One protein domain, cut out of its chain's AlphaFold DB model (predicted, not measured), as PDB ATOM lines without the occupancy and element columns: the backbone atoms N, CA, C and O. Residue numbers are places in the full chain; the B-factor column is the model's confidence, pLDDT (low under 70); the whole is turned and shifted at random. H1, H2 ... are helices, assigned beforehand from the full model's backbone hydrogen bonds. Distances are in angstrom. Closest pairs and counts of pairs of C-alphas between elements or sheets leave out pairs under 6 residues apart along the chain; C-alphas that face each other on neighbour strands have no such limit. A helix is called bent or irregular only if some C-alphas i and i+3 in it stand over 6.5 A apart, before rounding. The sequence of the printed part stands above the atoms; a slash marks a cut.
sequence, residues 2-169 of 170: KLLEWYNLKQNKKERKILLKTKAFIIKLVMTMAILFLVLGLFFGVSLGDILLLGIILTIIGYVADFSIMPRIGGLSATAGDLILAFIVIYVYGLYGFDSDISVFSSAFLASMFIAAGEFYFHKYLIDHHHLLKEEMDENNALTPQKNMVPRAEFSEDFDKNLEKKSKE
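AT A GLANCE: This is residues 2 to 169 of the 170 residues of the protein "DUF2512 family protein" of Lysinibacillus composti (UniProt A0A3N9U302). Four helices, H1 to H4, make an up-and-down bundle in which each packs on two others in a ring, and two thin arms leave the same end of it: the free first part of the very long H1, residues 2 to 12, and a tail beyond H4. That tail runs through the short H5 and a long link to H6, which sticks out far from the bundle and makes much of the length. The printed part has 168 residues with six named helices, H1 to H6 in chain order, and no named strand; the class is all helix. The whole is extended, with a radius of gyration of the C-alphas of 26.2 A, and spans 99 by 45 by 27 A, while the 119 residues of the body without its free stretches span 52 by 26 by 23 A.

HOW THE PARTS SIT: H1, residues 2 to 43, H2, residues 48 to 69, H3, residues 77 to 97, and H4, residues 104 to 128, form the bundle, up and down, each running against the one before it. H1 touches H2 with its residues 29 to 41 alone; the closest C-alphas, of Met 33 and Gly 55, are 6.0 A apart, and the two form a hairpin at a steep tilt of 43 degrees, opposite ways. H2 and H3 touch and form a hairpin too, at a steep tilt of 39 degrees, with the closest C-alphas, of Asp 50 and Gly 97, 6.6 A apart. The hairpin of H3 and H4 has 30 pairs of C-alphas within 8 A and a shallow tilt of 31 degrees; the closest C-alphas, of Phe 87 and Ser 112, are 5.0 A apart. H4 also touches H1, with residues 28 to 40 of H1 alone, opposite ways at a steep tilt of 38 degrees; the closest C-alphas, of Val 39 and Ala 111, are 5.8 A apart. H1 and H3 are apart, as are H2 and H4. H5, residues 130 to 141, touches no helix but is near H4, which it meets only through their link. H6, residues 154 to 167, touches no helix and is apart from H5. In H1, H2 and H4 every O i to N i+4 pair is within hydrogen-bond range; H3 has 16 of 17, H5 has 5 of 8, and H6 has 4 of 10, beside 2 of 11 O i to N i+3 pairs.

IN THESE COORDINATES: H1 begins at C-alpha 2, (55.775, 38.058, -72.090), and measures 61.2 A from first to last C-alpha, ending at C-alpha 43, (3.055, 43.887, -41.588). H2 measures 30.3 A, H3 29.6 A and H4 35.7 A. H5 is 16.2 A long. H6 is 22.1 A long and ends at C-alpha 167, (66.934, -11.597, -57.105); it is neither bent nor irregular, but only just, with C-alphas 154 and 157 6.1 A apart.

THE WHOLE: The two C-alphas farthest apart, those of Ser 100 and Glu 169, are 99.4 A apart. The printed part has no cut. The links H1 to H2 and H4 to H5 are tight, H2 to H3 and H3 to H4 are short, and H5 to H6, residues 142 to 153, is long. Residues 138 to 169 stand free. The mean pLDDT of the printed part is 71.1, and 80 residues are under 70: residues 2 to 4, 6 to 24, 66 to 78 and 125 to 169.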
ATOM      1  N   LYS A   2      56.162  38.813 -73.315       69.19
ATOM      2  CA  LYS A   2      55.775  38.058 -72.090       69.19
ATOM      3  C   LYS A   2      55.436  38.895 -70.835       69.19
ATOM      4  O   LYS A   2      54.628  38.472 -70.018       69.19
ATOM      5  N   LEU A   3      56.030  40.082 -70.673       67.00
ATOM      6  CA  LEU A   3      55.772  40.965 -69.520       67.00
ATOM      7  C   LEU A   3      54.402  41.663 -69.581       67.00
ATOM      8  O   LEU A   3      53.780  41.869 -68.543       67.00
ATOM      9  N   LEU A   4      53.916  41.985 -70.786       64.88
ATOM     10  CA  LEU A   4      52.588  42.579 -70.981       64.88
ATOM     11  C   LEU A   4      51.486  41.541 -70.730       64.88
ATOM     12  O   LEU A   4      50.476  41.856 -70.109       64.88
ATOM     13  N   GLU A   5      51.722  40.290 -71.123       70.19
ATOM     14  CA  GLU A   5      50.829  39.156 -70.855       70.19
ATOM     15  C   GLU A   5      50.705  38.870 -69.349       70.19
ATOM     16  O   GLU A   5      49.602  38.761 -68.817       70.19
ATOM     17  N   TRP A   6      51.832  38.846 -68.627       59.81
ATOM     18  CA  TRP A   6      51.847  38.640 -67.176       59.81
ATOM     19  C   TRP A   6      51.155  39.775 -66.402       59.81
ATOM     20  O   TRP A   6      50.433  39.513 -65.436       59.81
ATOM     21  N   TYR A   7      51.326  41.031 -66.834       63.75
ATOM     22  CA  TYR A   7      50.634  42.177 -66.236       63.75
ATOM     23  C   TYR A   7      49.119  42.115 -66.480       63.75
ATOM     24  O   TYR A   7      48.346  42.278 -65.531       63.75
ATOM     25  N   ASN A   8      48.695  41.780 -67.707       59.97
ATOM     26  CA  ASN A   8      47.282  41.599 -68.046       59.97
ATOM     27  C   ASN A   8      46.631  40.483 -67.225       59.97
ATOM     28  O   ASN A   8      45.536  40.677 -66.708       59.97
ATOM     29  N   LEU A   9      47.304  39.346 -67.023       63.53
ATOM     30  CA  LEU A   9      46.771  38.250 -66.206       63.53
ATOM     31  C   LEU A   9      46.558  38.664 -64.742       63.53
ATOM     32  O   LEU A   9      45.571  38.268 -64.121       63.53
ATOM     33  N   LYS A  10      47.456  39.483 -64.178       58.12
ATOM     34  CA  LYS A  10      47.353  39.954 -62.787       58.12
ATOM     35  C   LYS A  10      46.253  41.005 -62.601       58.12
ATOM     36  O   LYS A  10      45.540  40.947 -61.598       58.12
ATOM     37  N   GLN A  11      46.120  41.922 -63.561       60.75
ATOM     38  CA  GLN A  11      45.030  42.902 -63.647       60.75
ATOM     39  C   GLN A  11      43.675  42.192 -63.704       60.75
ATOM     40  O   GLN A  11      42.863  42.344 -62.792       60.75
ATOM     41  N   ASN A  12      43.513  41.272 -64.657       60.22
ATOM     42  CA  ASN A  12      42.274  40.522 -64.848       60.22
ATOM     43  C   ASN A  12      41.895  39.724 -63.583       60.22
ATOM     44  O   ASN A  12      40.749  39.724 -63.147       60.22
ATOM     45  N   LYS A  13      42.869  39.114 -62.889       59.84
ATOM     46  CA  LYS A  13      42.613  38.359 -61.646       59.84
ATOM     47  C   LYS A  13      42.156  39.245 -60.476       59.84
ATOM     48  O   LYS A  13      41.366  38.792 -59.644       59.84
ATOM     49  N   LYS A  14      42.653  40.485 -60.381       59.97
ATOM     50  CA  LYS A  14      42.231  41.461 -59.359       59.97
ATOM     51  C   LYS A  14      40.831  41.994 -59.671       59.97
ATOM     52  O   LYS A  14      39.996  42.022 -58.772       59.97
ATOM     53  N   GLU A  15      40.567  42.325 -60.931       60.16
ATOM     54  CA  GLU A  15      39.254  42.762 -61.414       60.16
ATOM     55  C   GLU A  15      38.191  41.682 -61.200       60.16
ATOM     56  O   GLU A  15      37.162  41.952 -60.590       60.16
ATOM     57  N   ARG A  16      38.472  40.420 -61.551       61.56
ATOM     58  CA  ARG A  16      37.538  39.300 -61.333       61.56
ATOM     59  C   ARG A  16      37.167  39.100 -59.861       61.56
ATOM     60  O   ARG A  16      36.008  38.834 -59.553       61.56
ATOM     61  N   LYS A  17      38.114  39.277 -58.933       62.09
ATOM     62  CA  LYS A  17      37.822  39.225 -57.487       62.09
ATOM     63  C   LYS A  17      36.930  40.378 -57.025       62.09
ATOM     64  O   LYS A  17      36.102  40.174 -56.142       62.09
ATOM     65  N   ILE A  18      37.101  41.565 -57.601       65.31
ATOM     66  CA  ILE A  18      36.252  42.726 -57.313       65.31
ATOM     67  C   ILE A  18      34.840  42.473 -57.853       65.31
ATOM     68  O   ILE A  18      33.884  42.605 -57.100       65.31
ATOM     69  N   LEU A  19      34.714  41.995 -59.095       62.28
ATOM     70  CA  LEU A  19      33.426  41.698 -59.731       62.28
ATOM     71  C   LEU A  19      32.595  40.685 -58.936       62.28
ATOM     72  O   LEU A  19      31.389  40.864 -58.779       62.28
ATOM     73  N   LEU A  20      33.230  39.646 -58.395       66.38
ATOM     74  CA  LEU A  20      32.535  38.646 -57.583       66.38
ATOM     75  C   LEU A  20      32.093  39.196 -56.223       66.38
ATOM     76  O   LEU A  20      30.973  38.919 -55.798       66.38
ATOM     77  N   LYS A  21      32.911  40.038 -55.576       68.00
ATOM     78  CA  LYS A  21      32.501  40.745 -54.351       68.00
ATOM     79  C   LYS A  21      31.322  41.684 -54.606       68.00
ATOM     80  O   LYS A  21      30.369  41.688 -53.835       68.00
ATOM     81  N   THR A  22      31.359  42.439 -55.700       68.94
ATOM     82  CA  THR A  22      30.279  43.358 -56.077       68.94
ATOM     83  C   THR A  22      28.984  42.611 -56.391       68.94
ATOM     84  O   THR A  22      27.925  43.024 -55.931       68.94
ATOM     85  N   LYS A  23      29.048  41.480 -57.109       67.81
ATOM     86  CA  LYS A  23      27.872  40.627 -57.365       67.81
ATOM     87  C   LYS A  23      27.232  40.136 -56.063       67.81
ATOM     88  O   LYS A  23      26.021  40.260 -55.907       67.81
ATOM     89  N   ALA A  24      28.034  39.639 -55.120       68.75
ATOM     90  CA  ALA A  24      27.537  39.191 -53.818       68.75
ATOM     91  C   ALA A  24      26.884  40.335 -53.018       68.75
ATOM     92  O   ALA A  24      25.827  40.140 -52.421       68.75
ATOM     93  N   PHE A  25      27.467  41.538 -53.065       74.38
ATOM     94  CA  PHE A  25      26.911  42.730 -52.420       74.38
ATOM     95  C   PHE A  25      25.553  43.145 -53.006       74.38
ATOM     96  O   PHE A  25      24.624  43.435 -52.257       74.38
ATOM     97  N   ILE A  26      25.403  43.120 -54.335       77.56
ATOM     98  CA  ILE A  26      24.131  43.462 -54.996       77.56
ATOM     99  C   ILE A  26      23.028  42.479 -54.593       77.56
ATOM    100  O   ILE A  26      21.915  42.900 -54.295       77.56
ATOM    101  N   ILE A  27      23.329  41.178 -54.547       76.88
ATOM    102  CA  ILE A  27      22.343  40.170 -54.134       76.88
ATOM    103  C   ILE A  27      21.929  40.389 -52.673       76.88
ATOM    104  O   ILE A  27      20.735  40.353 -52.378       76.88
ATOM    105  N   LYS A  28      22.890  40.684 -51.780       76.62
ATOM    106  CA  LYS A  28      22.610  41.044 -50.379       76.62
ATOM    107  C   LYS A  28      21.661  42.244 -50.306       76.62
ATOM    108  O   LYS A  28      20.645  42.164 -49.631       76.62
ATOM    109  N   LEU A  29      21.944  43.307 -51.060       82.69
ATOM    110  CA  LEU A  29      21.133  44.528 -51.098       82.69
ATOM    111  C   LEU A  29      19.702  44.285 -51.592       82.69
ATOM    112  O   LEU A  29      18.745  44.787 -51.008       82.69
ATOM    113  N   VAL A  30      19.534  43.517 -52.670       86.12
ATOM    114  CA  VAL A  30      18.199  43.202 -53.202       86.12
ATOM    115  C   VAL A  30      17.408  42.369 -52.196       86.12
ATOM    116  O   VAL A  30      16.220  42.615 -51.991       86.12
ATOM    117  N   MET A  31      18.067  41.417 -51.533       86.69
ATOM    118  CA  MET A  31      17.447  40.589 -50.505       86.69
ATOM    119  C   MET A  31      17.016  41.415 -49.287       86.69
ATOM    120  O   MET A  31      15.864  41.305 -48.868       86.69
ATOM    121  N   THR A  32      17.877  42.294 -48.762       85.81
ATOM    122  CA  THR A  32      17.518  43.149 -47.620       85.81
ATOM    123  C   THR A  32      16.385  44.108 -47.964       85.81
ATOM    124  O   THR A  32      15.466  44.265 -47.162       85.81
ATOM    125  N   MET A  33      16.373  44.680 -49.173       87.81
ATOM    126  CA  MET A  33      15.253  45.506 -49.633       87.81
ATOM    127  C   MET A  33      13.945  44.733 -49.751       87.81
ATOM    128  O   MET A  33      12.906  45.225 -49.312       87.81
ATOM    129  N   ALA A  34      13.976  43.524 -50.315       90.12
ATOM    130  CA  ALA A  34      12.785  42.690 -50.423       90.12
ATOM    131  C   ALA A  34      12.205  42.363 -49.038       90.12
ATOM    132  O   ALA A  34      10.994  42.442 -48.840       90.12
ATOM    133  N   ILE A  35      13.069  42.058 -48.065       90.88
ATOM    134  CA  ILE A  35      12.654  41.795 -46.684       90.88
ATOM    135  C   ILE A  35      12.086  43.053 -46.029       90.88
ATOM    136  O   ILE A  35      11.025  42.972 -45.418       90.88
ATOM    137  N   LEU A  36      12.738  44.211 -46.166       90.06
ATOM    138  CA  LEU A  36      12.215  45.473 -45.636       90.06
ATOM    139  C   LEU A  36      10.830  45.782 -46.208       90.06
ATOM    140  O   LEU A  36       9.918  46.111 -45.457       90.06
ATOM    141  N   PHE A  37      10.654  45.620 -47.518       90.62
ATOM    142  CA  PHE A  37       9.374  45.845 -48.182       90.62
ATOM    143  C   PHE A  37       8.285  44.898 -47.670       90.62
ATOM    144  O   PHE A  37       7.179  45.334 -47.358       90.62
ATOM    145  N   LEU A  38       8.601  43.607 -47.539       91.31
ATOM    146  CA  LEU A  38       7.666  42.615 -47.015       91.31
ATOM    147  C   LEU A  38       7.316  42.891 -45.551       91.31
ATOM    148  O   LEU A  38       6.143  42.894 -45.203       91.31
ATOM    149  N   VAL A  39       8.304  43.132 -44.691       91.44
ATOM    150  CA  VAL A  39       8.072  43.287 -43.253       91.44
ATOM    151  C   VAL A  39       7.468  44.655 -42.946       91.44
ATOM    152  O   VAL A  39       6.358  44.724 -42.432       91.44
ATOM    153  N   LEU A  40       8.144  45.755 -43.278       88.88
ATOM    154  CA  LEU A  40       7.671  47.097 -42.923       88.88
ATOM    155  C   LEU A  40       6.439  47.492 -43.739       88.88
ATOM    156  O   LEU A  40       5.509  48.072 -43.188       88.88
ATOM    157  N   GLY A  41       6.408  47.145 -45.027       88.81
ATOM    158  CA  GLY A  41       5.289  47.477 -45.906       88.81
ATOM    159  C   GLY A  41       4.036  46.658 -45.602       88.81
ATOM    160  O   GLY A  41       2.981  47.238 -45.366       88.81
ATOM    161  N   LEU A  42       4.128  45.319 -45.573       87.88
ATOM    162  CA  LEU A  42       2.930  44.479 -45.400       87.88
ATOM    163  C   LEU A  42       2.502  44.304 -43.940       87.88
ATOM    164  O   LEU A  42       1.302  44.288 -43.683       87.88
ATOM    165  N   PHE A  43       3.433  44.143 -42.989       86.69
ATOM    166  CA  PHE A  43       3.055  43.887 -41.588       86.69
ATOM    167  C   PHE A  43       2.784  45.166 -40.801       86.69
ATOM    168  O   PHE A  43       1.913  45.162 -39.935       86.69
ATOM    169  N   PHE A  44       3.533  46.237 -41.071       86.12
ATOM    170  CA  PHE A  44       3.446  47.485 -40.305       86.12
ATOM    171  C   PHE A  44       2.795  48.637 -41.076       86.12
ATOM    172  O   PHE A  44       2.503  49.661 -40.469       86.12
ATOM    173  N   GLY A  45       2.541  48.483 -42.381       85.69
ATOM    174  CA  GLY A  45       1.895  49.517 -43.191       85.69
ATOM    175  C   GLY A  45       2.752  50.766 -43.409       85.69
ATOM    176  O   GLY A  45       2.207  51.832 -43.676       85.69
ATOM    177  N   VAL A  46       4.078  50.654 -43.285       87.50
ATOM    178  CA  VAL A  46       5.005  51.777 -43.483       87.50
ATOM    179  C   VAL A  46       4.944  52.258 -44.934       87.50
ATOM    180  O   VAL A  46       4.824  51.462 -45.870       87.50
ATOM    181  N   SER A  47       5.060  53.573 -45.126       88.69
ATOM    182  CA  SER A  47       5.027  54.178 -46.453       88.69
ATOM    183  C   SER A  47       6.165  53.661 -47.349       88.69
ATOM    184  O   SER A  47       7.290  53.409 -46.907       88.69
ATOM    185  N   LEU A  48       5.898  53.541 -48.654       86.38
ATOM    186  CA  LEU A  48       6.920  53.124 -49.620       86.38
ATOM    187  C   LEU A  48       8.109  54.092 -49.671       86.38
ATOM    188  O   LEU A  48       9.236  53.663 -49.919       86.38
ATOM    189  N   GLY A  49       7.861  55.385 -49.433       87.19
ATOM    190  CA  GLY A  49       8.907  56.403 -49.382       87.19
ATOM    191  C   GLY A  49       9.892  56.131 -48.251       87.19
ATOM    192  O   GLY A  49      11.098  56.103 -48.488       87.19
ATOM    193  N   ASP A  50       9.373  55.833 -47.061       88.56
ATOM    194  CA  ASP A  50      10.188  55.530 -45.888       88.56
ATOM    195  C   ASP A  50      10.981  54.244 -46.055       88.56
ATOM    196  O   ASP A  50      12.165  54.225 -45.743       88.56
ATOM    197  N   ILE A  51      10.374  53.194 -46.615       89.50
ATOM    198  CA  ILE A  51      11.049  51.912 -46.879       89.50
ATOM    199  C   ILE A  51      12.236  52.101 -47.835       89.50
ATOM    200  O   ILE A  51      13.327  51.578 -47.587       89.50
ATOM    201  N   LEU A  52      12.043  52.859 -48.920       88.69
ATOM    202  CA  LEU A  52      13.108  53.140 -49.887       88.69
ATOM    203  C   LEU A  52      14.241  53.951 -49.256       88.69
ATOM    204  O   LEU A  52      15.414  53.631 -49.457       88.69
ATOM    205  N   LEU A  53      13.899  54.975 -48.474       89.81
ATOM    206  CA  LEU A  53      14.874  55.822 -47.791       89.81
ATOM    207  C   LEU A  53      15.662  55.010 -46.753       89.81
ATOM    208  O   LEU A  53      16.893  55.071 -46.721       89.81
ATOM    209  N   LEU A  54      14.968  54.156 -45.999       89.69
ATOM    210  CA  LEU A  54      15.564  53.224 -45.050       89.69
ATOM    211  C   LEU A  54      16.575  52.302 -45.701       89.69
ATOM    212  O   LEU A  54      17.684  52.185 -45.195       89.69
ATOM    213  N   GLY A  55      16.240  51.652 -46.814       86.94
ATOM    214  CA  GLY A  55      17.196  50.734 -47.420       86.94
ATOM    215  C   GLY A  55      18.359  51.441 -48.125       86.94
ATOM    216  O   GLY A  55      19.447  50.868 -48.186       86.94
ATOM    217  N   ILE A  56      18.211  52.701 -48.562       87.31
ATOM    218  CA  ILE A  56      19.363  53.531 -48.971       87.31
ATOM    219  C   ILE A  56      20.282  53.778 -47.767       87.31
ATOM    220  O   ILE A  56      21.486  53.535 -47.858       87.31
ATOM    221  N   ILE A  57      19.724  54.202 -46.628       89.25
ATOM    222  CA  ILE A  57      20.481  54.416 -45.384       89.25
ATOM    223  C   ILE A  57      21.174  53.117 -44.953       89.25
ATOM    224  O   ILE A  57      22.373  53.121 -44.674       89.25
ATOM    225  N   LEU A  58      20.448  51.998 -44.958       87.31
ATOM    226  CA  LEU A  58      20.956  50.680 -44.585       87.31
ATOM    227  C   LEU A  58      22.098  50.238 -45.506       87.31
ATOM    228  O   LEU A  58      23.073  49.663 -45.036       87.31
ATOM    229  N   THR A  59      22.017  50.555 -46.800       83.25
ATOM    230  CA  THR A  59      23.080  50.269 -47.774       83.25
ATOM    231  C   THR A  59      24.339  51.085 -47.487       83.25
ATOM    232  O   THR A  59      25.442  50.539 -47.499       83.25
ATOM    233  N   ILE A  60      24.194  52.386 -47.216       84.88
ATOM    234  CA  ILE A  60      25.328  53.271 -46.913       84.88
ATOM    235  C   ILE A  60      25.997  52.834 -45.609       84.88
ATOM    236  O   ILE A  60      27.214  52.652 -45.565       84.88
ATOM    237  N   ILE A  61      25.204  52.627 -44.557       84.94
ATOM    238  CA  ILE A  61      25.704  52.203 -43.249       84.94
ATOM    239  C   ILE A  61      26.298  50.798 -43.334       84.94
ATOM    240  O   ILE A  61      27.379  50.580 -42.800       84.94
ATOM    241  N   GLY A  62      25.655  49.874 -44.049       79.31
ATOM    242  CA  GLY A  62      26.156  48.523 -44.295       79.31
ATOM    243  C   GLY A  62      27.505  48.528 -45.012       79.31
ATOM    244  O   GLY A  62      28.416  47.827 -44.596       79.31
ATOM    245  N   TYR A  63      27.692  49.395 -46.009       77.88
ATOM    246  CA  TYR A  63      28.983  49.552 -46.681       77.88
ATOM    247  C   TYR A  63      30.082  50.077 -45.738       77.88
ATOM    248  O   TYR A  63      31.220  49.603 -45.766       77.88
ATOM    249  N   VAL A  64      29.750  51.039 -44.871       77.56
ATOM    250  CA  VAL A  64      30.686  51.571 -43.861       77.56
ATOM    251  C   VAL A  64      30.994  50.530 -42.779       77.56
ATOM    252  O   VAL A  64      32.143  50.411 -42.338       77.56
ATOM    253  N   ALA A  65      29.988  49.758 -42.369       72.94
ATOM    254  CA  ALA A  65      30.113  48.675 -41.406       72.94
ATOM    255  C   ALA A  65      30.982  47.545 -41.967       72.94
ATOM    256  O   ALA A  65      31.930  47.135 -41.301       72.94
ATOM    257  N   ASP A  66      30.762  47.137 -43.216       66.81
ATOM    258  CA  ASP A  66      31.582  46.150 -43.926       66.81
ATOM    259  C   ASP A  66      33.051  46.591 -44.017       66.81
ATOM    260  O   ASP A  66      33.959  45.772 -43.861       66.81
ATOM    261  N   PHE A  67      33.311  47.889 -44.212       59.19
ATOM    262  CA  PHE A  67      34.673  48.430 -44.206       59.19
ATOM    263  C   PHE A  67      35.303  48.445 -42.804       59.19
ATOM    264  O   PHE A  67      36.495  48.171 -42.661       59.19
ATOM    265  N   SER A  68      34.518  48.742 -41.764       53.03
ATOM    266  CA  SER A  68      35.012  48.851 -40.382       53.03
ATOM    267  C   SER A  68      35.173  47.498 -39.682       53.03
ATOM    268  O   SER A  68      36.040  47.349 -38.822       53.03
ATOM    269  N   ILE A  69      34.352  46.509 -40.036       55.19
ATOM    270  CA  ILE A  69      34.251  45.224 -39.326       55.19
ATOM    271  C   ILE A  69      35.122  44.135 -39.976       55.19
ATOM    272  O   ILE A  69      35.515  43.168 -39.315       55.19
ATOM    273  N   MET A  70      35.515  44.291 -41.241       49.41
ATOM    274  CA  MET A  70      36.273  43.265 -41.957       49.41
ATOM    275  C   MET A  70      37.793  43.475 -41.814       49.41
ATOM    276  O   MET A  70      38.416  44.157 -42.629       49.41
ATOM    277  N   PRO A  71      38.415  42.882 -40.770       47.41
ATOM    278  CA  PRO A  71      39.154  41.636 -41.011       47.41
ATOM    279  C   PRO A  71      39.092  40.581 -39.883       47.41
ATOM    280  O   PRO A  71      39.862  39.623 -39.931       47.41
ATOM    281  N   ARG A  72      38.260  40.733 -38.839       49.41
ATOM    282  CA  ARG A  72      38.465  39.966 -37.585       49.41
ATOM    283  C   ARG A  72      37.456  38.887 -37.215       49.41
ATOM    284  O   ARG A  72      37.741  38.159 -36.270       49.41
ATOM    285  N   ILE A  73      36.333  38.725 -37.913       46.28
ATOM    286  CA  ILE A  73      35.286  37.825 -37.411       46.28
ATOM    287  C   ILE A  73      34.815  36.858 -38.501       46.28
ATOM    288  O   ILE A  73      33.939  37.166 -39.298       46.28
ATOM    289  N   GLY A  74      35.439  35.681 -38.557       43.34
ATOM    290  CA  GLY A  74      34.944  34.551 -39.345       43.34
ATOM    291  C   GLY A  74      33.914  33.744 -38.545       43.34
ATOM    292  O   GLY A  74      34.192  33.370 -37.409       43.34
ATOM    293  N   GLY A  75      32.741  33.466 -39.130       63.00
ATOM    294  CA  GLY A  75      31.695  32.591 -38.565       63.00
ATOM    295  C   GLY A  75      30.353  33.284 -38.266       63.00
ATOM    296  O   GLY A  75      30.156  34.434 -38.649       63.00
ATOM    297  N   LEU A  76      29.448  32.586 -37.546       55.69
ATOM    298  CA  LEU A  76      28.085  33.018 -37.127       55.69
ATOM    299  C   LEU A  76      28.001  34.449 -36.557       55.69
ATOM    300  O   LEU A  76      26.942  35.069 -36.546       55.69
ATOM    301  N   SER A  77      29.121  34.962 -36.058       57.38
ATOM    302  CA  SER A  77      29.240  36.283 -35.453       57.38
ATOM    303  C   SER A  77      29.150  37.432 -36.481       57.38
ATOM    304  O   SER A  77      28.784  38.545 -36.113       57.38
ATOM    305  N   ALA A  78      29.378  37.170 -37.777       66.62
ATOM    306  CA  ALA A  78      29.130  38.153 -38.841       66.62
ATOM    307  C   ALA A  78      27.629  38.475 -38.979       66.62
ATOM    308  O   ALA A  78      27.240  39.638 -38.988       66.62
ATOM    309  N   THR A  79      26.776  37.446 -38.966       71.06
ATOM    310  CA  THR A  79      25.316  37.604 -39.048       71.06
ATOM    311  C   THR A  79      24.732  38.282 -37.806       71.06
ATOM    312  O   THR A  79      23.757  39.021 -37.897       71.06
ATOM    313  N   ALA A  80      25.333  38.068 -36.630       76.81
ATOM    314  CA  ALA A  80      24.933  38.771 -35.410       76.81
ATOM    315  C   ALA A  80      25.232  40.279 -35.485       76.81
ATOM    316  O   ALA A  80      24.438  41.087 -35.006       76.81
ATOM    317  N   GLY A  81      26.355  40.655 -36.107       76.81
ATOM    318  CA  GLY A  81      26.694  42.054 -36.370       76.81
ATOM    319  C   GLY A  81      25.676  42.722 -37.289       76.81
ATOM    320  O   GLY A  81      25.169  43.791 -36.955       76.81
ATOM    321  N   ASP A  82      25.318  42.056 -38.386       78.88
ATOM    322  CA  ASP A  82      24.325  42.566 -39.332       78.88
ATOM    323  C   ASP A  82      22.915  42.664 -38.709       78.88
ATOM    324  O   ASP A  82      22.211  43.649 -38.939       78.88
ATOM    325  N   LEU A  83      22.527  41.728 -37.826       86.38
ATOM    326  CA  LEU A  83      21.276  41.804 -37.054       86.38
ATOM    327  C   LEU A  83      21.225  43.068 -36.189       86.38
ATOM    328  O   LEU A  83      20.251  43.823 -36.237       86.38
ATOM    329  N   ILE A  84      22.269  43.295 -35.384       88.50
ATOM    330  CA  ILE A  84      22.344  44.448 -34.476       88.50
ATOM    331  C   ILE A  84      22.379  45.746 -35.283       88.50
ATOM    332  O   ILE A  84      21.682  46.701 -34.940       88.50
ATOM    333  N   LEU A  85      23.155  45.774 -36.369       87.50
ATOM    334  CA  LEU A  85      23.245  46.926 -37.255       87.50
ATOM    335  C   LEU A  85      21.878  47.260 -37.857       87.50
ATOM    336  O   LEU A  85      21.425  48.398 -37.743       87.50
ATOM    337  N   ALA A  86      21.194  46.269 -38.434       88.88
ATOM    338  CA  ALA A  86      19.871  46.455 -39.012       88.88
ATOM    339  C   ALA A  86      18.860  46.926 -37.961       88.88
ATOM    340  O   ALA A  86      18.108  47.865 -38.211       88.88
ATOM    341  N   PHE A  87      18.886  46.335 -36.763       91.75
ATOM    342  CA  PHE A  87      18.016  46.742 -35.664       91.75
ATOM    343  C   PHE A  87      18.220  48.209 -35.283       91.75
ATOM    344  O   PHE A  87      17.254  48.963 -35.248       91.75
ATOM    345  N   ILE A  88      19.467  48.626 -35.032       92.12
ATOM    346  CA  ILE A  88      19.776  49.998 -34.612       92.12
ATOM    347  C   ILE A  88      19.362  50.994 -35.693       92.12
ATOM    348  O   ILE A  88      18.740  52.004 -35.377       92.12
ATOM    349  N   VAL A  89      19.667  50.714 -36.961       91.12
ATOM    350  CA  VAL A  89      19.339  51.631 -38.061       91.12
ATOM    351  C   VAL A  89      17.829  51.773 -38.235       91.12
ATOM    352  O   VAL A  89      17.336  52.898 -38.311       91.12
ATOM    353  N   ILE A  90      17.087  50.660 -38.249       91.81
ATOM    354  CA  ILE A  90      15.625  50.689 -38.399       91.81
ATOM    355  C   ILE A  90      14.975  51.355 -37.189       91.81
ATOM    356  O   ILE A  90      14.072  52.167 -37.352       91.81
ATOM    357  N   TYR A  91      15.464  51.062 -35.983       92.94
ATOM    358  CA  TYR A  91      14.957  51.662 -34.757       92.94
ATOM    359  C   TYR A  91      15.168  53.178 -34.744       92.94
ATOM    360  O   TYR A  91      14.213  53.924 -34.555       92.94
ATOM    361  N   VAL A  92      16.396  53.643 -35.001       92.25
ATOM    362  CA  VAL A  92      16.720  55.077 -35.016       92.25
ATOM    363  C   VAL A  92      15.938  55.807 -36.104       92.25
ATOM    364  O   VAL A  92      15.418  56.884 -35.834       92.25
ATOM    365  N   TYR A  93      15.811  55.232 -37.303       90.50
ATOM    366  CA  TYR A  93      14.990  55.831 -38.354       90.50
ATOM    367  C   TYR A  93      13.514  55.886 -37.952       90.50
ATOM    368  O   TYR A  93      12.883  56.932 -38.076       90.50
ATOM    369  N   GLY A  94      12.972  54.786 -37.427       87.50
ATOM    370  CA  GLY A  94      11.563  54.685 -37.066       87.50
ATOM    371  C   GLY A  94      11.134  55.661 -35.970       87.50
ATOM    372  O   GLY A  94       9.980  56.067 -35.961       87.50
ATOM    373  N   LEU A  95      12.049  56.122 -35.105       88.69
ATOM    374  CA  LEU A  95      11.756  57.175 -34.119       88.69
ATOM    375  C   LEU A  95      11.353  58.518 -34.752       88.69
ATOM    376  O   LEU A  95      10.692  59.315 -34.089       88.69
ATOM    377  N   TYR A  96      11.771  58.782 -35.992       87.00
ATOM    378  CA  TYR A  96      11.519  60.051 -36.684       87.00
ATOM    379  C   TYR A  96      10.698  59.893 -37.965       87.00
ATOM    380  O   TYR A  96      10.013  60.832 -38.357       87.00
ATOM    381  N   GLY A  97      10.818  58.747 -38.638       81.50
ATOM    382  CA  GLY A  97      10.242  58.507 -39.958       81.50
ATOM    383  C   GLY A  97       8.964  57.677 -39.964       81.50
ATOM    384  O   GLY A  97       8.297  57.651 -40.988       81.50
ATOM    385  N   PHE A  98       8.608  56.979 -38.878       86.06
ATOM    386  CA  PHE A  98       7.357  56.211 -38.840       86.06
ATOM    387  C   PHE A  98       6.223  57.014 -38.214       86.06
ATOM    388  O   PHE A  98       6.434  57.830 -37.315       86.06
ATOM    389  N   ASP A  99       5.004  56.737 -38.678       82.44
ATOM    390  CA  ASP A  99       3.791  57.299 -38.099       82.44
ATOM    391  C   ASP A  99       3.628  56.874 -36.633       82.44
ATOM    392  O   ASP A  99       4.032  55.783 -36.222       82.44
ATOM    393  N   SER A 100       2.996  57.737 -35.834       77.31
ATOM    394  CA  SER A 100       2.874  57.556 -34.378       77.31
ATOM    395  C   SER A 100       2.084  56.310 -33.957       77.31
ATOM    396  O   SER A 100       2.234  55.853 -32.826       77.31
ATOM    397  N   ASP A 101       1.278  55.750 -34.860       82.12
ATOM    398  CA  ASP A 101       0.494  54.534 -34.622       82.12
ATOM    399  C   ASP A 101       1.317  53.242 -34.801       82.12
ATOM    400  O   ASP A 101       0.858  52.151 -34.451       82.12
ATOM    401  N   ILE A 102       2.547  53.337 -35.318       85.12
ATOM    402  CA  ILE A 102       3.415  52.186 -35.578       85.12
ATOM    403  C   ILE A 102       4.347  51.950 -34.387       85.12
ATOM    404  O   ILE A 102       5.120  52.812 -33.970       85.12
ATOM    405  N   SER A 103       4.352  50.719 -33.869       88.88
ATOM    406  CA  SER A 103       5.335  50.308 -32.861       88.88
ATOM    407  C   SER A 103       6.735  50.197 -33.481       88.88
ATOM    408  O   SER A 103       7.104  49.172 -34.068       88.88
ATOM    409  N   VAL A 104       7.541  51.249 -33.308       90.31
ATOM    410  CA  VAL A 104       8.930  51.334 -33.795       90.31
ATOM    411  C   VAL A 104       9.769  50.157 -33.300       90.31
ATOM    412  O   VAL A 104      10.455  49.509 -34.087       90.31
ATOM    413  N   PHE A 105       9.674  49.814 -32.014       90.50
ATOM    414  CA  PHE A 105      10.427  48.693 -31.452       90.50
ATOM    415  C   PHE A 105      10.056  47.357 -32.111       90.50
ATOM    416  O   PHE A 105      10.940  46.609 -32.529       90.50
ATOM    417  N   SER A 106       8.758  47.067 -32.240       89.62
ATOM    418  CA  SER A 106       8.280  45.813 -32.836       89.62
ATOM    419  C   SER A 106       8.659  45.709 -34.313       89.62
ATOM    420  O   SER A 106       9.093  44.646 -34.754       89.62
ATOM    421  N   SER A 107       8.545  46.811 -35.057       90.31
ATOM    422  CA  SER A 107       8.935  46.874 -36.469       90.31
ATOM    423  C   SER A 107      10.432  46.655 -36.671       90.31
ATOM    424  O   SER A 107      10.817  45.807 -37.475       90.31
ATOM    425  N   ALA A 108      11.278  47.327 -35.885       91.69
ATOM    426  CA  ALA A 108      12.726  47.181 -35.956       91.69
ATOM    427  C   ALA A 108      13.181  45.773 -35.565       91.69
ATOM    428  O   ALA A 108      14.024  45.193 -36.246       91.69
ATOM    429  N   PHE A 109      12.605  45.210 -34.498       92.69
ATOM    430  CA  PHE A 109      12.938  43.869 -34.023       92.69
ATOM    431  C   PHE A 109      12.554  42.789 -35.035       92.69
ATOM    432  O   PHE A 109      13.358  41.913 -35.345       92.69
ATOM    433  N   LEU A 110      11.337  42.862 -35.582       92.69
ATOM    434  CA  LEU A 110      10.879  41.868 -36.545       92.69
ATOM    435  C   LEU A 110      11.676  41.974 -37.850       92.69
ATOM    436  O   LEU A 110      12.160  40.967 -38.363       92.69
ATOM    437  N   ALA A 111      11.876  43.190 -38.358       91.31
ATOM    438  CA  ALA A 111      12.611  43.413 -39.596       91.31
ATOM    439  C   ALA A 111      14.074  42.968 -39.502       91.31
ATOM    440  O   ALA A 111      14.547  42.261 -40.391       91.31
ATOM    441  N   SER A 112      14.781  43.318 -38.422       91.50
ATOM    442  CA  SER A 112      16.173  42.900 -38.236       91.50
ATOM    443  C   SER A 112      16.308  41.385 -38.100       91.50
ATOM    444  O   SER A 112      17.250  40.804 -38.637       91.50
ATOM    445  N   MET A 113      15.338  40.725 -37.460       91.12
ATOM    446  CA  MET A 113      15.306  39.271 -37.340       91.12
ATOM    447  C   MET A 113      15.151  38.593 -38.706       91.12
ATOM    448  O   MET A 113      15.891  37.655 -39.006       91.12
ATOM    449  N   PHE A 114      14.238  39.078 -39.557       91.56
ATOM    450  CA  PHE A 114      14.083  38.545 -40.914       91.56
ATOM    451  C   PHE A 114      15.302  38.834 -41.793       91.56
ATOM    452  O   PHE A 114      15.733  37.940 -42.518       91.56
ATOM    453  N   ILE A 115      15.890  40.032 -41.705       89.06
ATOM    454  CA  ILE A 115      17.114  40.390 -42.441       89.06
ATOM    455  C   ILE A 115      18.254  39.441 -42.066       89.06
ATOM    456  O   ILE A 115      18.839  38.807 -42.941       89.06
ATOM    457  N   ALA A 116      18.503  39.262 -40.768       86.25
ATOM    458  CA  ALA A 116      19.546  38.372 -40.277       86.25
ATOM    459  C   ALA A 116      19.293  36.904 -40.655       86.25
ATOM    460  O   ALA A 116      20.222  36.179 -41.008       86.25
ATOM    461  N   ALA A 117      18.034  36.453 -40.632       85.88
ATOM    462  CA  ALA A 117      17.668  35.120 -41.105       85.88
ATOM    463  C   ALA A 117      17.926  34.960 -42.614       85.88
ATOM    464  O   ALA A 117      18.457  33.933 -43.041       85.88
ATOM    465  N   GLY A 118      17.603  35.980 -43.413       83.44
ATOM    466  CA  GLY A 118      17.895  36.027 -44.844       83.44
ATOM    467  C   GLY A 118      19.395  35.968 -45.127       83.44
ATOM    468  O   GLY A 118      19.835  35.199 -45.979       83.44
ATOM    469  N   GLU A 119      20.202  36.703 -44.368       80.62
ATOM    470  CA  GLU A 119      21.664  36.687 -44.485       80.62
ATOM    471  C   GLU A 119      22.292  35.377 -44.015       80.62
ATOM    472  O   GLU A 119      23.257  34.911 -44.626       80.62
ATOM    473  N   PHE A 120      21.740  34.759 -42.968       81.00
ATOM    474  CA  PHE A 120      22.134  33.422 -42.530       81.00
ATOM    475  C   PHE A 120      21.871  32.392 -43.630       81.00
ATOM    476  O   PHE A 120      22.749  31.593 -43.967       81.00
ATOM    477  N   TYR A 121      20.676  32.436 -44.228       79.94
ATOM    478  CA  TYR A 121      20.315  31.553 -45.330       79.94
ATOM    479  C   TYR A 121      21.185  31.821 -46.559       79.94
ATOM    480  O   TYR A 121      21.636  30.877 -47.196       79.94
ATOM    481  N   PHE A 122      21.496  33.087 -46.846       73.50
ATOM    482  CA  PHE A 122      22.399  33.478 -47.925       73.50
ATOM    483  C   PHE A 122      23.827  32.978 -47.695       73.50
ATOM    484  O   PHE A 122      24.429  32.454 -48.622       73.50
ATOM    485  N   HIS A 123      24.359  33.056 -46.473       71.44
ATOM    486  CA  HIS A 123      25.659  32.467 -46.138       71.44
ATOM    487  C   HIS A 123      25.656  30.953 -46.320       71.44
ATOM    488  O   HIS A 123      26.583  30.406 -46.914       71.44
ATOM    489  N   LYS A 124      24.609  30.271 -45.843       70.81
ATOM    490  CA  LYS A 124      24.472  28.825 -46.016       70.81
ATOM    491  C   LYS A 124      24.366  28.456 -47.495       70.81
ATOM    492  O   LYS A 124      25.110  27.594 -47.936       70.81
ATOM    493  N   TYR A 125      23.521  29.150 -48.257       67.38
ATOM    494  CA  TYR A 125      23.367  28.978 -49.700       67.38
ATOM    495  C   TYR A 125      24.676  29.244 -50.439       67.38
ATOM    496  O   TYR A 125      25.060  28.446 -51.283       67.38
ATOM    497  N   LEU A 126      25.395  30.315 -50.099       64.06
ATOM    498  CA  LEU A 126      26.688  30.635 -50.691       64.06
ATOM    499  C   LEU A 126      27.735  29.578 -50.379       64.06
ATOM    500  O   LEU A 126      28.510  29.277 -51.267       64.06
ATOM    501  N   ILE A 127      27.790  29.034 -49.161       63.75
ATOM    502  CA  ILE A 127      28.725  27.956 -48.800       63.75
ATOM    503  C   ILE A 127      28.377  26.675 -49.568       63.75
ATOM    504  O   ILE A 127      29.272  26.025 -50.099       63.75
ATOM    505  N   ASP A 128      27.087  26.360 -49.673       63.00
ATOM    506  CA  ASP A 128      26.598  25.182 -50.390       63.00
ATOM    507  C   ASP A 128      26.790  25.322 -51.906       63.00
ATOM    508  O   ASP A 128      27.158  24.366 -52.560       63.00
ATOM    509  N   HIS A 129      26.647  26.529 -52.466       57.38
ATOM    510  CA  HIS A 129      26.855  26.838 -53.889       57.38
ATOM    511  C   HIS A 129      28.267  27.375 -54.167       57.38
ATOM    512  O   HIS A 129      28.589  27.762 -55.292       57.38
ATOM    513  N   HIS A 130      29.151  27.397 -53.164       50.16
ATOM    514  CA  HIS A 130      30.522  27.880 -53.320       50.16
ATOM    515  C   HIS A 130      31.351  26.924 -54.175       50.16
ATOM    516  O   HIS A 130      32.398  27.340 -54.662       50.16
ATOM    517  N   HIS A 131      30.888  25.687 -54.405       47.31
ATOM    518  CA  HIS A 131      31.453  24.845 -55.456       47.31
ATOM    519  C   HIS A 131      31.192  25.433 -56.849       47.31
ATOM    520  O   HIS A 131      32.103  25.383 -57.650       47.31
ATOM    521  N   LEU A 132      30.063  26.112 -57.102       49.22
ATOM    522  CA  LEU A 132      29.730  26.729 -58.400       49.22
ATOM    523  C   LEU A 132      30.450  28.066 -58.629       49.22
ATOM    524  O   LEU A 132      30.919  28.350 -59.725       49.22
ATOM    525  N   LEU A 133      30.599  28.891 -57.585       52.22
ATOM    526  CA  LEU A 133      31.384  30.139 -57.664       52.22
ATOM    527  C   LEU A 133      32.893  29.876 -57.740       52.22
ATOM    528  O   LEU A 133      33.659  30.723 -58.208       52.22
ATOM    529  N   LYS A 134      33.325  28.709 -57.253       47.88
ATOM    530  CA  LYS A 134      34.693  28.221 -57.387       47.88
ATOM    531  C   LYS A 134      34.879  27.438 -58.690       47.88
ATOM    532  O   LYS A 134      35.929  27.602 -59.285       47.88
ATOM    533  N   GLU A 135      33.872  26.725 -59.198       46.28
ATOM    534  CA  GLU A 135      33.855  26.138 -60.547       46.28
ATOM    535  C   GLU A 135      33.887  27.229 -61.614       46.28
ATOM    536  O   GLU A 135      34.729  27.154 -62.486       46.28
ATOM    537  N   GLU A 136      33.163  28.347 -61.513       48.75
ATOM    538  CA  GLU A 136      33.379  29.447 -62.473       48.75
ATOM    539  C   GLU A 136      34.814  30.021 -62.420       48.75
ATOM    540  O   GLU A 136      35.314  30.547 -63.424       48.75
ATOM    541  N   MET A 137      35.496  29.923 -61.266       54.47
ATOM    542  CA  MET A 137      36.908  30.292 -61.109       54.47
ATOM    543  C   MET A 137      37.898  29.207 -61.568       54.47
ATOM    544  O   MET A 137      38.983  29.573 -62.026       54.47
ATOM    545  N   ASP A 138      37.551  27.925 -61.444       49.38
ATOM    546  CA  ASP A 138      38.416  26.764 -61.700       49.38
ATOM    547  C   ASP A 138      38.157  26.138 -63.095       49.38
ATOM    548  O   ASP A 138      39.106  25.780 -63.788       49.38
ATOM    549  N   GLU A 139      36.915  26.105 -63.577       45.75
ATOM    550  CA  GLU A 139      36.466  25.587 -64.884       45.75
ATOM    551  C   GLU A 139      36.869  26.516 -66.041       45.75
ATOM    552  O   GLU A 139      37.457  26.071 -67.023       45.75
ATOM    553  N   ASN A 140      36.725  27.841 -65.892       44.66
ATOM    554  CA  ASN A 140      37.256  28.807 -66.874       44.66
ATOM    555  C   ASN A 140      38.790  28.971 -66.803       44.66
ATOM    556  O   ASN A 140      39.382  29.739 -67.567       44.66
ATOM    557  N   ASN A 141      39.443  28.277 -65.867       48.19
ATOM    558  CA  ASN A 141      40.894  28.158 -65.755       48.19
ATOM    559  C   ASN A 141      41.414  26.843 -66.384       48.19
ATOM    560  O   ASN A 141      42.620  26.592 -66.384       48.19
ATOM    561  N   ALA A 142      40.537  26.038 -67.001       45.09
ATOM    562  CA  ALA A 142      40.904  24.818 -67.724       45.09
ATOM    563  C   ALA A 142      41.627  25.064 -69.070       45.09
ATOM    564  O   ALA A 142      41.973  24.113 -69.766       45.09
ATOM    565  N   LEU A 143      41.937  26.318 -69.426       47.88
ATOM    566  CA  LEU A 143      42.815  26.658 -70.559       47.88
ATOM    567  C   LEU A 143      44.304  26.785 -70.186       47.88
ATOM    568  O   LEU A 143      45.102  27.305 -70.962       47.88
ATOM    569  N   THR A 144      44.718  26.233 -69.044       40.00
ATOM    570  CA  THR A 144      46.115  25.821 -68.843       40.00
ATOM    571  C   THR A 144      46.179  24.389 -68.314       40.00
ATOM    572  O   THR A 144      45.977  24.177 -67.117       40.00
ATOM    573  N   PRO A 145      46.522  23.394 -69.152       40.50
ATOM    574  CA  PRO A 145      46.917  22.075 -68.682       40.50
ATOM    575  C   PRO A 145      48.306  22.181 -68.037       40.50
ATOM    576  O   PRO A 145      49.329  21.912 -68.665       40.50
ATOM    577  N   GLN A 146      48.374  22.586 -66.767       37.44
ATOM    578  CA  GLN A 146      49.580  22.410 -65.959       37.44
ATOM    579  C   GLN A 146      49.420  21.194 -65.045       37.44
ATOM    580  O   GLN A 146      49.175  21.293 -63.852       37.44
ATOM    581  N   LYS A 147      49.565  20.029 -65.684       39.44
ATOM    582  CA  LYS A 147      50.505  18.967 -65.309       39.44
ATOM    583  C   LYS A 147      50.713  18.720 -63.798       39.44
ATOM    584  O   LYS A 147      51.491  19.413 -63.150       39.44
ATOM    585  N   ASN A 148      50.183  17.563 -63.382       39.31
ATOM    586  CA  ASN A 148      50.611  16.665 -62.298       39.31
ATOM    587  C   ASN A 148      50.064  16.897 -60.880       39.31
ATOM    588  O   ASN A 148      50.696  17.558 -60.068       39.31
ATOM    589  N   MET A 149      49.040  16.111 -60.532       40.22
ATOM    590  CA  MET A 149      49.034  15.300 -59.307       40.22
ATOM    591  C   MET A 149      48.369  13.953 -59.620       40.22
ATOM    592  O   MET A 149      47.208  13.710 -59.325       40.22
ATOM    593  N   VAL A 150      49.131  13.074 -60.271       49.56
ATOM    594  CA  VAL A 150      48.935  11.630 -60.106       49.56
ATOM    595  C   VAL A 150      49.548  11.310 -58.741       49.56
ATOM    596  O   VAL A 150      50.705  11.699 -58.535       49.56
ATOM    597  N   PRO A 151      48.845  10.673 -57.792       41.31
ATOM    598  CA  PRO A 151      49.471  10.178 -56.573       41.31
ATOM    599  C   PRO A 151      50.591   9.197 -56.947       41.31
ATOM    600  O   PRO A 151      50.367   8.029 -57.239       41.31
ATOM    601  N   ARG A 152      51.837   9.684 -56.984       49.25
ATOM    602  CA  ARG A 152      53.037   8.916 -57.364       49.25
ATOM    603  C   ARG A 152      53.475   7.913 -56.280       49.25
ATOM    604  O   ARG A 152      54.588   7.397 -56.327       49.25
ATOM    605  N   ALA A 153      52.608   7.628 -55.312       54.41
ATOM    606  CA  ALA A 153      52.844   6.626 -54.284       54.41
ATOM    607  C   ALA A 153      52.509   5.204 -54.774       54.41
ATOM    608  O   ALA A 153      53.214   4.273 -54.413       54.41
ATOM    609  N   GLU A 154      51.523   5.028 -55.662       48.22
ATOM    610  CA  GLU A 154      51.045   3.677 -56.011       48.22
ATOM    611  C   GLU A 154      51.914   2.954 -57.056       48.22
ATOM    612  O   GLU A 154      52.062   1.742 -56.993       48.22
ATOM    613  N   PHE A 155      52.574   3.662 -57.980       53.62
ATOM    614  CA  PHE A 155      53.350   3.003 -59.050       53.62
ATOM    615  C   PHE A 155      54.801   2.656 -58.665       53.62
ATOM    616  O   PHE A 155      55.488   1.943 -59.394       53.62
ATOM    617  N   SER A 156      55.291   3.182 -57.540       55.53
ATOM    618  CA  SER A 156      56.681   2.973 -57.107       55.53
ATOM    619  C   SER A 156      56.821   1.755 -56.184       55.53
ATOM    620  O   SER A 156      57.866   1.112 -56.200       55.53
ATOM    621  N   GLU A 157      55.777   1.392 -55.429       56.28
ATOM    622  CA  GLU A 157      55.826   0.224 -54.534       56.28
ATOM    623  C   GLU A 157      55.760  -1.120 -55.278       56.28
ATOM    624  O   GLU A 157      56.400  -2.085 -54.854       56.28
ATOM    625  N   ASP A 158      55.050  -1.193 -56.407       55.81
ATOM    626  CA  ASP A 158      54.889  -2.444 -57.166       55.81
ATOM    627  C   ASP A 158      56.100  -2.792 -58.043       55.81
ATOM    628  O   ASP A 158      56.349  -3.966 -58.340       55.81
ATOM    629  N   PHE A 159      56.885  -1.787 -58.446       56.94
ATOM    630  CA  PHE A 159      58.084  -2.003 -59.255       56.94
ATOM    631  C   PHE A 159      59.276  -2.460 -58.404       56.94
ATOM    632  O   PHE A 159      60.052  -3.298 -58.850       56.94
ATOM    633  N   ASP A 160      59.398  -1.977 -57.165       57.41
ATOM    634  CA  ASP A 160      60.533  -2.316 -56.294       57.41
ATOM    635  C   ASP A 160      60.371  -3.712 -55.659       57.41
ATOM    636  O   ASP A 160      61.295  -4.530 -55.662       57.41
ATOM    637  N   LYS A 161      59.145  -4.072 -55.242       57.44
ATOM    638  CA  LYS A 161      58.849  -5.398 -54.660       57.44
ATOM    639  C   LYS A 161      59.063  -6.557 -55.639       57.44
ATOM    640  O   LYS A 161      59.481  -7.640 -55.226       57.44
ATOM    641  N   ASN A 162      58.807  -6.354 -56.932       54.25
ATOM    642  CA  ASN A 162      59.006  -7.400 -57.943       54.25
ATOM    643  C   ASN A 162      60.482  -7.602 -58.326       54.25
ATOM    644  O   ASN A 162      60.854  -8.689 -58.772       54.25
ATOM    645  N   LEU A 163      61.328  -6.589 -58.128       57.19
ATOM    646  CA  LEU A 163      62.761  -6.647 -58.426       57.19
ATOM    647  C   LEU A 163      63.535  -7.273 -57.264       57.19
ATOM    648  O   LEU A 163      64.448  -8.069 -57.492       57.19
ATOM    649  N   GLU A 164      63.111  -7.017 -56.024       56.84
ATOM    650  CA  GLU A 164      63.702  -7.668 -54.855       56.84
ATOM    651  C   GLU A 164      63.385  -9.173 -54.826       56.84
ATOM    652  O   GLU A 164      64.271  -9.993 -54.569       56.84
ATOM    653  N   LYS A 165      62.147  -9.557 -55.172       53.72
ATOM    654  CA  LYS A 165      61.713 -10.962 -55.144       53.72
ATOM    655  C   LYS A 165      62.412 -11.819 -56.204       53.72
ATOM    656  O   LYS A 165      62.772 -12.957 -55.925       53.72
ATOM    657  N   LYS A 166      62.691 -11.258 -57.386       52.00
ATOM    658  CA  LYS A 166      63.340 -11.985 -58.489       52.00
ATOM    659  C   LYS A 166      64.848 -12.199 -58.294       52.00
ATOM    660  O   LYS A 166      65.408 -13.083 -58.927       52.00
ATOM    661  N   SER A 167      65.501 -11.425 -57.420       54.97
ATOM    662  CA  SER A 167      66.934 -11.597 -57.105       54.97
ATOM    663  C   SER A 167      67.214 -12.599 -55.979       54.97
ATOM    664  O   SER A 167      68.350 -13.027 -55.815       54.97
ATOM    665  N   LYS A 168      66.190 -12.976 -55.202       54.38
ATOM    666  CA  LYS A 168      66.301 -13.957 -54.108       54.38
ATOM    667  C   LYS A 168      65.920 -15.385 -54.530       54.38
ATOM    668  O   LYS A 168      66.081 -16.304 -53.736       54.38
ATOM    669  N   GLU A 169      65.436 -15.566 -55.758       56.72
ATOM    670  CA  GLU A 169      65.049 -16.864 -56.343       56.72
ATOM    671  C   GLU A 169      65.934 -17.268 -57.546       56.72
ATOM    672  O   GLU A 169      65.552 -18.128 -58.338       56.72
TER     673      GLU A 169